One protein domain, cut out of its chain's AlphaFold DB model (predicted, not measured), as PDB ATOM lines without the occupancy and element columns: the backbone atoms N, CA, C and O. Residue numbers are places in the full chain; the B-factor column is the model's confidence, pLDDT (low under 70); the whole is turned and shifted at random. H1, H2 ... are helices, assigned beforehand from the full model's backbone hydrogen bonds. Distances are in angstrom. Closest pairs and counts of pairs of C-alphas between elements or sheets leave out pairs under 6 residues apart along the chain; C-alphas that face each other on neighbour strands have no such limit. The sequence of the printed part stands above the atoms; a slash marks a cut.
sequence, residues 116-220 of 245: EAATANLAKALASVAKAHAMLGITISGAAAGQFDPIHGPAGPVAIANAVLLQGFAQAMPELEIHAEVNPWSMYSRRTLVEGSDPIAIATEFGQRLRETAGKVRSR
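This is residues 116 to 220 of the 245 residues of an uncharacterized protein of Methylobacterium sp. V23 (UniProt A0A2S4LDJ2). The long helix H1 and the helix H4 overlap side by side at their first residues and point away from each other, making one long, nearly straight shaft; at the other end of H1, H3 folds back to make a V with it, and the small H2 sits near that corner. Residues 209 to 220, of which 209 to 218 belong to H4, stick out as an arm, and a long stretch with no named element, residues 173 to 198, links H3 to H4. The printed part has 105 residues with four named helices, H1, H2, H3, H4 in chain order, and no named strand: all helix. It is only just extended, close to loose, with a radius of gyration of the C-alphas of 19.6 A and spans of 68 by 25 by 24 A.

H1, residues 116 to 139, is 34.7 A long, from C-alpha 116 at (334.591, 362.791, 345.149). H4, residues 199 to 218, is 28.4 A long and ends with C-alpha 218 at (331.101, 384.358, 344.139). H3, residues 157 to 172, is 22.6 A long. H2, residues 142 to 145, is 4.9 A long.

H1, with residues 116 to 123 alone, touches residues 199 to 207 of H4; the closest C-alphas, of Glu 116 and Ala 203, are 5.4 A apart. Their tilt is shallow, 9 degrees, opposite ways. H1 touches H3 with residues 133 to 138 alone, closest at the C-alphas of Gly 137 and Val 158, 4.8 A. They run opposite ways at 38 degrees, only just a steep tilt. H2 and H3 only just touch, with 3 pairs of C-alphas within 8 A, closest at Ala 145 and Pro 157, 5.3 A. H2 and H4 are apart. In H1, H3 and H4 every O i to N i+4 pair is within hydrogen-bond range; H2 is too short for one.

The C-alphas farthest apart, of Ala 143 and Arg 220, are 68.6 A apart. The printed part has no cut. The links H2 to H3 and H3 to H4 are long. Mean pLDDT of the printed part is 70.4; residues 148 to 155 and 174 to 197 are among those under 70.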
ATOM      1  N   GLU A 116     334.419 363.494 343.871       86.62
ATOM      2  CA  GLU A 116     334.591 362.791 345.149       86.62
ATOM      3  C   GLU A 116     333.767 361.491 345.188       86.62
ATOM      4  O   GLU A 116     334.273 360.434 345.584       86.62
ATOM      5  N   ALA A 117     332.518 361.530 344.710       91.62
ATOM      6  CA  ALA A 117     331.653 360.356 344.631       91.62
ATOM      7  C   ALA A 117     332.168 359.307 343.629       91.62
ATOM      8  O   ALA A 117     332.201 358.111 343.943       91.62
ATOM      9  N   ALA A 118     332.592 359.736 342.438       85.25
ATOM     10  CA  ALA A 118     333.160 358.861 341.418       85.25
ATOM     11  C   ALA A 118     334.432 358.170 341.926       85.25
ATOM     12  O   ALA A 118     334.555 356.947 341.809       85.25
ATOM     13  N   THR A 119     335.331 358.907 342.580       80.44
ATOM     14  CA  THR A 119     336.563 358.348 343.141       80.44
ATOM     15  C   THR A 119     336.292 357.387 344.298       80.44
ATOM     16  O   THR A 119     336.913 356.324 344.371       80.44
ATOM     17  N   ALA A 120     335.317 357.675 345.164       87.56
ATOM     18  CA  ALA A 120     334.903 356.737 346.207       87.56
ATOM     19  C   ALA A 120     334.346 355.424 345.619       87.56
ATOM     20  O   ALA A 120     334.602 354.336 346.143       87.56
ATOM     21  N   ASN A 121     333.598 355.502 344.515       91.38
ATOM     22  CA  ASN A 121     333.107 354.321 343.807       91.38
ATOM     23  C   ASN A 121     334.239 353.549 343.117       91.38
ATOM     24  O   ASN A 121     334.268 352.319 343.202       91.38
ATOM     25  N   LEU A 122     335.206 354.248 342.518       86.62
ATOM     26  CA  LEU A 122     336.405 353.639 341.948       86.62
ATOM     27  C   LEU A 122     337.208 352.883 343.017       86.62
ATOM     28  O   LEU A 122     337.576 351.731 342.799       86.62
ATOM     29  N   ALA A 123     337.407 353.469 344.201       85.75
ATOM     30  CA  ALA A 123     338.097 352.812 345.311       85.75
ATOM     31  C   ALA A 123     337.411 351.494 345.729       85.75
ATOM     32  O   ALA A 123     338.076 350.476 345.936       85.75
ATOM     33  N   LYS A 124     336.071 351.469 345.784       90.38
ATOM     34  CA  LYS A 124     335.294 350.242 346.057       90.38
ATOM     35  C   LYS A 124     335.445 349.196 344.949       90.38
ATOM     36  O   LYS A 124     335.562 347.999 345.239       90.38
ATOM     37  N   ALA A 125     335.441 349.628 343.688       91.31
ATOM     38  CA  ALA A 125     335.647 348.744 342.546       91.31
ATOM     39  C   ALA A 125     337.052 348.124 342.577       91.31
ATOM     40  O   ALA A 125     337.180 346.906 342.473       91.31
ATOM     41  N   LEU A 126     338.088 348.926 342.837       86.25
ATOM     42  CA  LEU A 126     339.469 348.458 342.977       86.25
ATOM     43  C   LEU A 126     339.631 347.464 344.133       86.25
ATOM     44  O   LEU A 126     340.289 346.440 343.964       86.25
ATOM     45  N   ALA A 127     338.975 347.690 345.276       88.00
ATOM     46  CA  ALA A 127     338.964 346.722 346.376       88.00
ATOM     47  C   ALA A 127     338.313 345.383 345.969       88.00
ATOM     48  O   ALA A 127     338.784 344.306 346.347       88.00
ATOM     49  N   SER A 128     337.253 345.434 345.156       91.38
ATOM     50  CA  SER A 128     336.593 344.239 344.616       91.38
ATOM     51  C   SER A 128     337.479 343.500 343.610       91.38
ATOM     52  O   SER A 128     337.578 342.274 343.671       91.38
ATOM     53  N   VAL A 129     338.183 344.232 342.739       90.00
ATOM     54  CA  VAL A 129     339.177 343.674 341.809       90.00
ATOM     55  C   VAL A 129     340.328 343.024 342.572       90.00
ATOM     56  O   VAL A 129     340.687 341.890 342.266       90.00
ATOM     57  N   ALA A 130     340.858 343.674 343.612       87.31
ATOM     58  CA  ALA A 130     341.909 343.112 344.459       87.31
ATOM     59  C   ALA A 130     341.467 341.795 345.122       87.31
ATOM     60  O   ALA A 130     342.217 340.818 345.137       87.31
ATOM     61  N   LYS A 131     340.220 341.724 345.609       91.88
ATOM     62  CA  LYS A 131     339.641 340.488 346.158       91.88
ATOM     63  C   LYS A 131     339.498 339.392 345.096       91.88
ATOM     64  O   LYS A 131     339.819 338.237 345.372       91.88
ATOM     65  N   ALA A 132     339.017 339.735 343.902       91.56
ATOM     66  CA  ALA A 132     338.878 338.791 342.793       91.56
ATOM     67  C   ALA A 132     340.244 338.264 342.323       91.56
ATOM     68  O   ALA A 132     340.395 337.064 342.109       91.56
ATOM     69  N   HIS A 133     341.253 339.133 342.243       90.38
ATOM     70  CA  HIS A 133     342.634 338.771 341.921       90.38
ATOM     71  C   HIS A 133     343.246 337.832 342.967       90.38
ATOM     72  O   HIS A 133     343.797 336.795 342.601       90.38
ATOM     73  N   ALA A 134     343.070 338.125 344.259       87.69
ATOM     74  CA  ALA A 134     343.511 337.235 345.330       87.69
ATOM     75  C   ALA A 134     342.848 335.848 345.223       87.69
ATOM     76  O   ALA A 134     343.523 334.825 345.330       87.69
ATOM     77  N   MET A 135     341.539 335.804 344.946       92.06
ATOM     78  CA  MET A 135     340.808 334.550 344.736       92.06
ATOM     79  C   MET A 135     341.311 333.784 343.508       92.06
ATOM     80  O   MET A 135     341.472 332.566 343.572       92.06
ATOM     81  N   LEU A 136     341.601 334.483 342.408       86.19
ATOM     82  CA  LEU A 136     342.166 333.891 341.198       86.19
ATOM     83  C   LEU A 136     343.529 333.248 341.490       86.19
ATOM     84  O   LEU A 136     343.737 332.084 341.153       86.19
ATOM     85  N   GLY A 137     344.415 333.955 342.195       84.50
ATOM     86  CA  GLY A 137     345.724 333.431 342.594       84.50
ATOM     87  C   GLY A 137     345.650 332.204 343.510       84.50
ATOM     88  O   GLY A 137     346.490 331.318 343.390       84.50
ATOM     89  N   ILE A 138     344.641 332.123 344.388       88.12
ATOM     90  CA  ILE A 138     344.391 330.957 345.257       88.12
ATOM     91  C   ILE A 138     343.803 329.778 344.467       88.12
ATOM     92  O   ILE A 138     344.130 328.625 344.737       88.12
ATOM     93  N   THR A 139     342.918 330.059 343.508       90.50
ATOM     94  CA  THR A 139     342.189 329.034 342.747       90.50
ATOM     95  C   THR A 139     343.084 328.335 341.723       90.50
ATOM     96  O   THR A 139     342.906 327.148 341.446       90.50
ATOM     97  N   ILE A 140     344.059 329.048 341.154       83.19
ATOM     98  CA  ILE A 140     345.019 328.464 340.219       83.19
ATOM     99  C   ILE A 140     345.951 327.521 340.994       83.19
ATOM    100  O   ILE A 140     346.771 327.943 341.806       83.19
ATOM    101  N   SER A 141     345.848 326.219 340.732       83.81
ATOM    102  CA  SER A 141     346.758 325.235 341.325       83.81
ATOM    103  C   SER A 141     348.153 325.326 340.699       83.81
ATOM    104  O   SER A 141     348.297 325.698 339.534       83.81
ATOM    105  N   GLY A 142     349.197 324.924 341.431       76.38
ATOM    106  CA  GLY A 142     350.561 324.881 340.884       76.38
ATOM    107  C   GLY A 142     350.698 323.961 339.661       76.38
ATOM    108  O   GLY A 142     351.431 324.279 338.730       76.38
ATOM    109  N   ALA A 143     349.938 322.861 339.622       78.44
ATOM    110  CA  ALA A 143     349.907 321.953 338.476       78.44
ATOM    111  C   ALA A 143     349.267 322.601 337.238       78.44
ATOM    112  O   ALA A 143     349.812 322.481 336.146       78.44
ATOM    113  N   ALA A 144     348.149 323.321 337.407       77.19
ATOM    114  CA  ALA A 144     347.527 324.079 336.320       77.19
ATOM    115  C   ALA A 144     348.428 325.232 335.858       77.19
ATOM    116  O   ALA A 144     348.539 325.495 334.664       77.19
ATOM    117  N   ALA A 145     349.120 325.877 336.798       72.75
ATOM    118  CA  ALA A 145     350.013 326.980 336.497       72.75
ATOM    119  C   ALA A 145     351.217 326.553 335.641       72.75
ATOM    120  O   ALA A 145     351.584 327.231 334.682       72.75
ATOM    121  N   GLY A 146     351.752 325.358 335.907       67.44
ATOM    122  CA  GLY A 146     352.807 324.744 335.103       67.44
ATOM    123  C   GLY A 146     352.406 324.375 333.667       67.44
ATOM    124  O   GLY A 146     353.285 324.023 332.890       67.44
ATOM    125  N   GLN A 147     351.118 324.443 333.304       73.44
ATOM    126  CA  GLN A 147     350.626 324.208 331.936       73.44
ATOM    127  C   GLN A 147     350.365 325.506 331.155       73.44
ATOM    128  O   GLN A 147     350.026 325.450 329.977       73.44
ATOM    129  N   PHE A 148     350.478 326.669 331.804       66.81
ATOM    130  CA  PHE A 148     350.078 327.949 331.220       66.81
ATOM    131  C   PHE A 148     351.041 328.455 330.137       66.81
ATOM    132  O   PHE A 148     350.590 329.038 329.157       66.81
ATOM    133  N   ASP A 149     352.345 328.198 330.282       62.06
ATOM    134  CA  ASP A 149     353.353 328.488 329.254       62.06
ATOM    135  C   ASP A 149     354.344 327.312 329.124       62.06
ATOM    136  O   ASP A 149     355.268 327.175 329.930       62.06
ATOM    137  N   PRO A 150     354.172 326.439 328.116       56.62
ATOM    138  CA  PRO A 150     355.060 325.300 327.887       56.62
ATOM    139  C   PRO A 150     356.465 325.689 327.399       56.62
ATOM    140  O   PRO A 150     357.355 324.840 327.397       56.62
ATOM    141  N   ILE A 151     356.659 326.931 326.935       54.78
ATOM    142  CA  ILE A 151     357.864 327.389 326.230       54.78
ATOM    143  C   ILE A 151     358.839 328.085 327.195       54.78
ATOM    144  O   ILE A 151     360.048 327.891 327.073       54.78
ATOM    145  N   HIS A 152     358.340 328.840 328.181       55.53
ATOM    146  CA  HIS A 152     359.170 329.647 329.100       55.53
ATOM    147  C   HIS A 152     359.296 329.068 330.521       55.53
ATOM    148  O   HIS A 152     359.967 329.648 331.377       55.53
ATOM    149  N   GLY A 153     358.710 327.892 330.766       54.75
ATOM    150  CA  GLY A 153     358.784 327.180 332.041       54.75
ATOM    151  C   GLY A 153     357.605 327.473 332.978       54.75
ATOM    152  O   GLY A 153     356.711 328.249 332.647       54.75
ATOM    153  N   PRO A 154     357.557 326.822 334.157       59.97
ATOM    154  CA  PRO A 154     356.378 326.847 335.011       59.97
ATOM    155  C   PRO A 154     356.115 328.254 335.560       59.97
ATOM    156  O   PRO A 154     356.837 328.746 336.429       59.97
ATOM    157  N   ALA A 155     355.041 328.887 335.087       66.81
ATOM    158  CA  ALA A 155     354.503 330.086 335.708       66.81
ATOM    159  C   ALA A 155     353.900 329.724 337.073       66.81
ATOM    160  O   ALA A 155     353.237 328.701 337.231       66.81
ATOM    161  N   GLY A 156     354.123 330.565 338.084       76.31
ATOM    162  CA  GLY A 156     353.435 330.421 339.366       76.31
ATOM    163  C   GLY A 156     351.969 330.873 339.271       76.31
ATOM    164  O   GLY A 156     351.665 331.761 338.471       76.31
ATOM    165  N   PRO A 157     351.063 330.367 340.128       78.81
ATOM    166  CA  PRO A 157     349.658 330.793 340.170       78.81
ATOM    167  C   PRO A 157     349.430 332.313 340.181       78.81
ATOM    168  O   PRO A 157     348.579 332.836 339.464       78.81
ATOM    169  N   VAL A 158     350.244 333.044 340.947       78.88
ATOM    170  CA  VAL A 158     350.177 334.512 341.048       78.88
ATOM    171  C   VAL A 158     350.596 335.198 339.744       78.88
ATOM    172  O   VAL A 158     350.013 336.214 339.375       78.88
ATOM    173  N   ALA A 159     351.577 334.648 339.022       75.56
ATOM    174  CA  ALA A 159     352.026 335.211 337.749       75.56
ATOM    175  C   ALA A 159     350.913 335.144 336.692       75.56
ATOM    176  O   ALA A 159     350.683 336.109 335.968       75.56
ATOM    177  N   ILE A 160     350.160 334.045 336.679       76.50
ATOM    178  CA  ILE A 160     349.009 333.860 335.790       76.50
ATOM    179  C   ILE A 160     347.860 334.786 336.185       76.50
ATOM    180  O   ILE A 160     347.286 335.447 335.325       76.50
ATOM    181  N   ALA A 161     347.553 334.893 337.482       81.00
ATOM    182  CA  ALA A 161     346.533 335.821 337.966       81.00
ATOM    183  C   ALA A 161     346.846 337.280 337.582       81.00
ATOM    184  O   ALA A 161     345.942 338.022 337.199       81.00
ATOM    185  N   ASN A 162     348.122 337.681 337.626       79.50
ATOM    186  CA  ASN A 162     348.570 338.991 337.147       79.50
ATOM    187  C   ASN A 162     348.367 339.155 335.636       79.50
ATOM    188  O   ASN A 162     347.833 340.176 335.212       79.50
ATOM    189  N   ALA A 163     348.759 338.161 334.832       76.31
ATOM    190  CA  ALA A 163     348.610 338.210 333.378       76.31
ATOM    191  C   ALA A 163     347.136 338.343 332.956       76.31
ATOM    192  O   ALA A 163     346.798 339.189 332.131       76.31
ATOM    193  N   VAL A 164     346.244 337.566 333.579       81.06
ATOM    194  CA  VAL A 164     344.795 337.632 333.330       81.06
ATOM    195  C   VAL A 164     344.220 338.994 333.730       81.06
ATOM    196  O   VAL A 164     343.429 339.563 332.980       81.06
ATOM    197  N   LEU A 165     344.627 339.543 334.880       84.12
ATOM    198  CA  LEU A 165     344.167 340.859 335.332       84.12
ATOM    199  C   LEU A 165     344.608 341.981 334.381       84.12
ATOM    200  O   LEU A 165     343.790 342.819 334.006       84.12
ATOM    201  N   LEU A 166     345.881 341.989 333.971       78.50
ATOM    202  CA  LEU A 166     346.422 342.996 333.053       78.50
ATOM    203  C   LEU A 166     345.749 342.929 331.679       78.50
ATOM    204  O   LEU A 166     345.366 343.967 331.142       78.50
ATOM    205  N   GLN A 167     345.529 341.723 331.145       76.12
ATOM    206  CA  GLN A 167     344.783 341.537 329.901       76.12
ATOM    207  C   GLN A 167     343.337 342.039 330.025       76.12
ATOM    208  O   GLN A 167     342.827 342.691 329.114       76.12
ATOM    209  N   GLY A 168     342.680 341.770 331.159       76.56
ATOM    210  CA  GLY A 168     341.342 342.281 331.449       76.56
ATOM    211  C   GLY A 168     341.291 343.810 331.474       76.56
ATOM    212  O   GLY A 168     340.376 344.396 330.900       76.56
ATOM    213  N   PHE A 169     342.294 344.468 332.065       80.00
ATOM    214  CA  PHE A 169     342.389 345.930 332.047       80.00
ATOM    215  C   PHE A 169     342.660 346.497 330.653       80.00
ATOM    216  O   PHE A 169     341.997 347.456 330.276       80.00
ATOM    217  N   ALA A 170     343.555 345.888 329.870       72.00
ATOM    218  CA  ALA A 170     343.820 346.316 328.495       72.00
ATOM    219  C   ALA A 170     342.568 346.231 327.599       72.00
ATOM    220  O   ALA A 170     342.370 347.066 326.723       72.00
ATOM    221  N   GLN A 171     341.697 345.242 327.833       73.44
ATOM    222  CA  GLN A 171     340.421 345.115 327.121       73.44
ATOM    223  C   GLN A 171     339.351 346.091 327.624       73.44
ATOM    224  O   GLN A 171     338.585 346.618 326.824       73.44
ATOM    225  N   ALA A 172     339.272 346.312 328.939       77.94
ATOM    226  CA  ALA A 172     338.246 347.161 329.542       77.94
ATOM    227  C   ALA A 172     338.551 348.665 329.428       77.94
ATOM    228  O   ALA A 172     337.623 349.470 329.443       77.94
ATOM    229  N   MET A 173     339.829 349.046 329.338       75.00
ATOM    230  CA  MET A 173     340.297 350.436 329.302       75.00
ATOM    231  C   MET A 173     341.379 350.615 328.222       75.00
ATOM    232  O   MET A 173     342.552 350.785 328.552       75.00
ATOM    233  N   PRO A 174     341.008 350.577 326.928       65.06
ATOM    234  CA  PRO A 174     341.968 350.625 325.821       65.06
ATOM    235  C   PRO A 174     342.694 351.973 325.684       65.06
ATOM    236  O   PRO A 174     343.762 352.027 325.085       65.06
ATOM    237  N   GLU A 175     342.120 353.052 326.225       64.81
ATOM    238  CA  GLU A 175     342.695 354.408 326.211       64.81
ATOM    239  C   GLU A 175     343.641 354.674 327.385       64.81
ATOM    240  O   GLU A 175     344.389 355.650 327.377       64.81
ATOM    241  N   LEU A 176     343.617 353.819 328.413       59.19
ATOM    242  CA  LEU A 176     344.595 353.906 329.480       59.19
ATOM    243  C   LEU A 176     345.929 353.466 328.871       59.19
ATOM    244  O   LEU A 176     346.075 352.300 328.501       59.19
ATOM    245  N   GLU A 177     346.898 354.380 328.764       51.66
ATOM    246  CA  GLU A 177     348.288 354.041 328.443       51.66
ATOM    247  C   GLU A 177     348.871 353.243 329.614       51.66
ATOM    248  O   GLU A 177     349.649 353.720 330.441       51.66
ATOM    249  N   ILE A 178     348.446 351.987 329.727       50.72
ATOM    250  CA  ILE A 178     349.041 351.021 330.625       50.72
ATOM    251  C   ILE A 178     350.401 350.711 330.007       50.72
ATOM    252  O   ILE A 178     350.559 349.734 329.284       50.72
ATOM    253  N   HIS A 179     351.415 351.520 330.327       42.06
ATOM    254  CA  HIS A 179     352.824 351.156 330.174       42.06
ATOM    255  C   HIS A 179     353.212 350.061 331.188       42.06
ATOM    256  O   HIS A 179     354.266 350.098 331.817       42.06
ATOM    257  N   ALA A 180     352.365 349.053 331.373       39.41
ATOM    258  CA  ALA A 180     352.916 347.727 331.499       39.41
ATOM    259  C   ALA A 180     353.315 347.398 330.068       39.41
ATOM    260  O   ALA A 180     352.454 347.363 329.194       39.41
ATOM    261  N   GLU A 181     354.600 347.208 329.787       34.94
ATOM    262  CA  GLU A 181     354.951 346.422 328.614       34.94
ATOM    263  C   GLU A 181     354.163 345.110 328.733       34.94
ATOM    264  O   GLU A 181     354.568 344.190 329.441       34.94
ATOM    265  N   VAL A 182     353.014 345.014 328.061       38.41
ATOM    266  CA  VAL A 182     352.392 343.743 327.707       38.41
ATOM    267  C   VAL A 182     353.264 343.208 326.579       38.41
ATOM    268  O   VAL A 182     352.866 343.121 325.423       38.41
ATOM    269  N   ASN A 183     354.533 342.964 326.906       33.50
ATOM    270  CA  ASN A 183     355.448 342.252 326.056       33.50
ATOM    271  C   ASN A 183     354.923 340.819 326.084       33.50
ATOM    272  O   ASN A 183     354.889 340.217 327.161       33.50
ATOM    273  N   PRO A 184     354.470 340.264 324.951       38.09
ATOM    274  CA  PRO A 184     353.735 339.007 324.965       38.09
ATOM    275  C   PRO A 184     354.564 337.812 325.470       38.09
ATOM    276  O   PRO A 184     353.997 336.741 325.642       38.09
ATOM    277  N   TRP A 185     355.872 337.974 325.739       37.62
ATOM    278  CA  TRP A 185     356.768 336.850 326.026       37.62
ATOM    279  C   TRP A 185     357.870 337.070 327.083       37.62
ATOM    280  O   TRP A 185     358.765 336.236 327.159       37.62
ATOM    281  N   SER A 186     357.865 338.125 327.919       31.92
ATOM    282  CA  SER A 186     358.726 338.177 329.131       31.92
ATOM    283  C   SER A 186     358.427 339.385 330.046       31.92
ATOM    284  O   SER A 186     357.870 340.376 329.592       31.92
ATOM    285  N   MET A 187     358.966 339.340 331.277       30.95
ATOM    286  CA  MET A 187     359.342 340.464 332.166       30.95
ATOM    287  C   MET A 187     358.382 340.817 333.315       30.95
ATOM    288  O   MET A 187     357.430 341.580 333.192       30.95
ATOM    289  N   TYR A 188     358.725 340.275 334.490       36.62
ATOM    290  CA  TYR A 188     358.283 340.682 335.822       36.62
ATOM    291  C   TYR A 188     357.959 342.174 335.903       36.62
ATOM    292  O   TYR A 188     358.836 343.017 335.708       36.62
ATOM    293  N   SER A 189     356.697 342.462 336.233       39.16
ATOM    294  CA  SER A 189     356.176 343.802 336.490       39.16
ATOM    295  C   SER A 189     357.215 344.634 337.237       39.16
ATOM    296  O   SER A 189     357.602 344.265 338.355       39.16
ATOM    297  N   ARG A 190     357.657 345.755 336.663       31.11
ATOM    298  CA  ARG A 190     358.358 346.772 337.447       31.11
ATOM    299  C   ARG A 190     357.421 347.199 338.576       31.11
ATOM    300  O   ARG A 190     356.485 347.964 338.374       31.11
ATOM    301  N   ARG A 191     357.664 346.665 339.776       43.12
ATOM    302  CA  ARG A 191     357.146 347.202 341.034       43.12
ATOM    303  C   ARG A 191     357.907 348.488 341.311       43.12
ATOM    304  O   ARG A 191     358.894 348.491 342.035       43.12
ATOM    305  N   THR A 192     357.424 349.583 340.767       36.41
ATOM    306  CA  THR A 192     357.401 350.806 341.555       36.41
ATOM    307  C   THR A 192     355.972 350.937 342.035       36.41
ATOM    308  O   THR A 192     355.070 351.195 341.244       36.41
ATOM    309  N   LEU A 193     355.753 350.677 343.329       38.59
ATOM    310  CA  LEU A 193     354.618 351.289 344.009       38.59
ATOM    311  C   LEU A 193     354.749 352.782 343.711       38.59
ATOM    312  O   LEU A 193     355.762 353.379 344.074       38.59
ATOM    313  N   VAL A 194     353.783 353.362 343.001       44.50
ATOM    314  CA  VAL A 194     353.589 354.806 343.085       44.50
ATOM    315  C   VAL A 194     353.170 355.025 344.530       44.50
ATOM    316  O   VAL A 194     352.062 354.684 344.941       44.50
ATOM    317  N   GLU A 195     354.156 355.379 345.340       36.50
ATOM    318  CA  GLU A 195     354.023 355.497 346.776       36.50
ATOM    319  C   GLU A 195     353.131 356.706 347.079       36.50
ATOM    320  O   GLU A 195     353.371 357.806 346.589       36.50
ATOM    321  N   GLY A 196     352.108 356.501 347.911       44.38
ATOM    322  CA  GLY A 196     351.704 357.528 348.870       44.38
ATOM    323  C   GLY A 196     350.416 358.311 348.636       44.38
ATOM    324  O   GLY A 196     349.969 358.942 349.588       44.38
ATOM    325  N   SER A 197     349.769 358.279 347.476       57.22
ATOM    326  CA  SER A 197     348.586 359.128 347.277       57.22
ATOM    327  C   SER A 197     347.288 358.321 347.255       57.22
ATOM    328  O   SER A 197     346.947 357.690 346.254       57.22
ATOM    329  N   ASP A 198     346.572 358.342 348.384       70.00
ATOM    330  CA  ASP A 198     345.195 357.855 348.485       70.00
ATOM    331  C   ASP A 198     344.331 358.590 347.440       70.00
ATOM    332  O   ASP A 198     344.224 359.819 347.500       70.00
ATOM    333  N   PRO A 199     343.724 357.882 346.468       66.44
ATOM    334  CA  PRO A 199     342.913 358.518 345.436       66.44
ATOM    335  C   PRO A 199     341.753 359.317 346.041       66.44
ATOM    336  O   PRO A 199     341.397 360.364 345.505       66.44
ATOM    337  N   ILE A 200     341.207 358.880 347.183       74.56
ATOM    338  CA  ILE A 200     340.153 359.609 347.894       74.56
ATOM    339  C   ILE A 200     340.698 360.939 348.426       74.56
ATOM    340  O   ILE A 200     340.036 361.967 348.278       74.56
ATOM    341  N   ALA A 201     341.911 360.951 348.982       71.62
ATOM    342  CA  ALA A 201     342.563 362.174 349.443       71.62
ATOM    343  C   ALA A 201     342.849 363.147 348.286       71.62
ATOM    344  O   ALA A 201     342.539 364.329 348.411       71.62
ATOM    345  N   ILE A 202     343.340 362.655 347.138       69.06
ATOM    346  CA  ILE A 202     343.558 363.483 345.935       69.06
ATOM    347  C   ILE A 202     342.242 364.109 345.459       69.06
ATOM    348  O   ILE A 202     342.179 365.311 345.201       69.06
ATOM    349  N   ALA A 203     341.179 363.307 345.351       68.38
ATOM    350  CA  ALA A 203     339.872 363.794 344.919       68.38
ATOM    351  C   ALA A 203     339.288 364.817 345.900       68.38
ATOM    352  O   ALA A 203     338.715 365.812 345.466       68.38
ATOM    353  N   THR A 204     339.485 364.609 347.204       72.06
ATOM    354  CA  THR A 204     339.059 365.550 348.251       72.06
ATOM    355  C   THR A 204     339.809 366.877 348.142       72.06
ATOM    356  O   THR A 204     339.195 367.940 348.191       72.06
ATOM    357  N   GLU A 205     341.132 366.842 347.950       69.62
ATOM    358  CA  GLU A 205     341.941 368.052 347.779       69.62
ATOM    359  C   GLU A 205     341.547 368.812 346.504       69.62
ATOM    360  O   GLU A 205     341.367 370.032 346.526       69.62
ATOM    361  N   PHE A 206     341.346 368.101 345.393       71.56
ATOM    362  CA  PHE A 206     340.881 368.708 344.150       71.56
ATOM    363  C   PHE A 206     339.476 369.307 344.294       71.56
ATOM    364  O   PHE A 206     339.248 370.456 343.911       71.56
ATOM    365  N   GLY A 207     338.551 368.576 344.923       70.06
ATOM    366  CA  GLY A 207     337.211 369.058 345.245       70.06
ATOM    367  C   GLY A 207     337.240 370.310 346.126       70.06
ATOM    368  O   GLY A 207     336.486 371.255 345.888       70.06
ATOM    369  N   GLN A 208     338.156 370.383 347.095       73.44
ATOM    370  CA  GLN A 208     338.365 371.586 347.897       73.44
ATOM    371  C   GLN A 208     338.821 372.776 347.040       73.44
ATOM    372  O   GLN A 208     338.229 373.848 347.149       73.44
ATOM    373  N   ARG A 209     339.791 372.597 346.134       75.31
ATOM    374  CA  ARG A 209     340.236 373.666 345.217       75.31
ATOM    375  C   ARG A 209     339.106 374.167 344.313       75.31
ATOM    376  O   ARG A 209     339.007 375.370 344.063       75.31
ATOM    377  N   LEU A 210     338.228 373.274 343.847       73.12
ATOM    378  CA  LEU A 210     337.040 373.652 343.073       73.12
ATOM    379  C   LEU A 210     336.067 374.496 343.908       73.12
ATOM    380  O   LEU A 210     335.612 375.535 343.436       73.12
ATOM    381  N   ARG A 211     335.806 374.111 345.164       84.88
ATOM    382  CA  ARG A 211     334.962 374.891 346.090       84.88
ATOM    383  C   ARG A 211     335.585 376.242 346.449       84.88
ATOM    384  O   ARG A 211     334.877 377.242 346.518       84.88
ATOM    385  N   GLU A 212     336.900 376.304 346.637       78.31
ATOM    386  CA  GLU A 212     337.622 377.565 346.850       78.31
ATOM    387  C   GLU A 212     337.512 378.480 345.625       78.31
ATOM    388  O   GLU A 212     337.246 379.673 345.760       78.31
ATOM    389  N   THR A 213     337.648 377.916 344.424       77.56
ATOM    390  CA  THR A 213     337.461 378.642 343.160       77.56
ATOM    391  C   THR A 213     336.023 379.144 343.025       77.56
ATOM    392  O   THR A 213     335.818 380.313 342.710       77.56
ATOM    393  N   ALA A 214     335.024 378.321 343.354       79.06
ATOM    394  CA  ALA A 214     333.621 378.731 343.410       79.06
ATOM    395  C   ALA A 214     333.401 379.897 344.388       79.06
ATOM    396  O   ALA A 214     332.718 380.871 344.062       79.06
ATOM    397  N   GLY A 215     334.045 379.843 345.559       82.69
ATOM    398  CA  GLY A 215     334.069 380.934 346.530       82.69
ATOM    399  C   GLY A 215     334.619 382.234 345.942       82.69
ATOM    400  O   GLY A 215     333.981 383.274 346.087       82.69
ATOM    401  N   LYS A 216     335.741 382.162 345.215       82.06
ATOM    402  CA  LYS A 216     336.372 383.315 344.547       82.06
ATOM    403  C   LYS A 216     335.523 383.898 343.411       82.06
ATOM    404  O   LYS A 216     335.466 385.117 343.255       82.06
ATOM    405  N   VAL A 217     334.835 383.053 342.634       83.62
ATOM    406  CA  VAL A 217     333.872 383.506 341.607       83.62
ATOM    407  C   VAL A 217     332.728 384.275 342.273       83.62
ATOM    408  O   VAL A 217     332.362 385.368 341.836       83.62
ATOM    409  N   ARG A 218     332.196 383.743 343.380       88.44
ATOM    410  CA  ARG A 218     331.101 384.358 344.139       88.44
ATOM    411  C   ARG A 218     331.525 385.664 344.824       88.44
ATOM    412  O   ARG A 218     330.735 386.606 344.866       88.44
ATOM    413  N   SER A 219     332.765 385.759 345.312       89.06
ATOM    414  CA  SER A 219     333.321 386.984 345.911       89.06
ATOM    415  C   SER A 219     333.800 388.024 344.892       89.06
ATOM    416  O   SER A 219     334.190 389.120 345.293       89.06
ATOM    417  N   ARG A 220     333.695 387.735 343.583       87.69
ATOM    418  CA  ARG A 220     334.141 388.600 342.474       87.69
ATOM    419  C   ARG A 220     335.660 388.830 342.444       87.69
ATOM    420  O   ARG A 220     336.116 389.829 341.897       87.69
TER     421      ARG A 220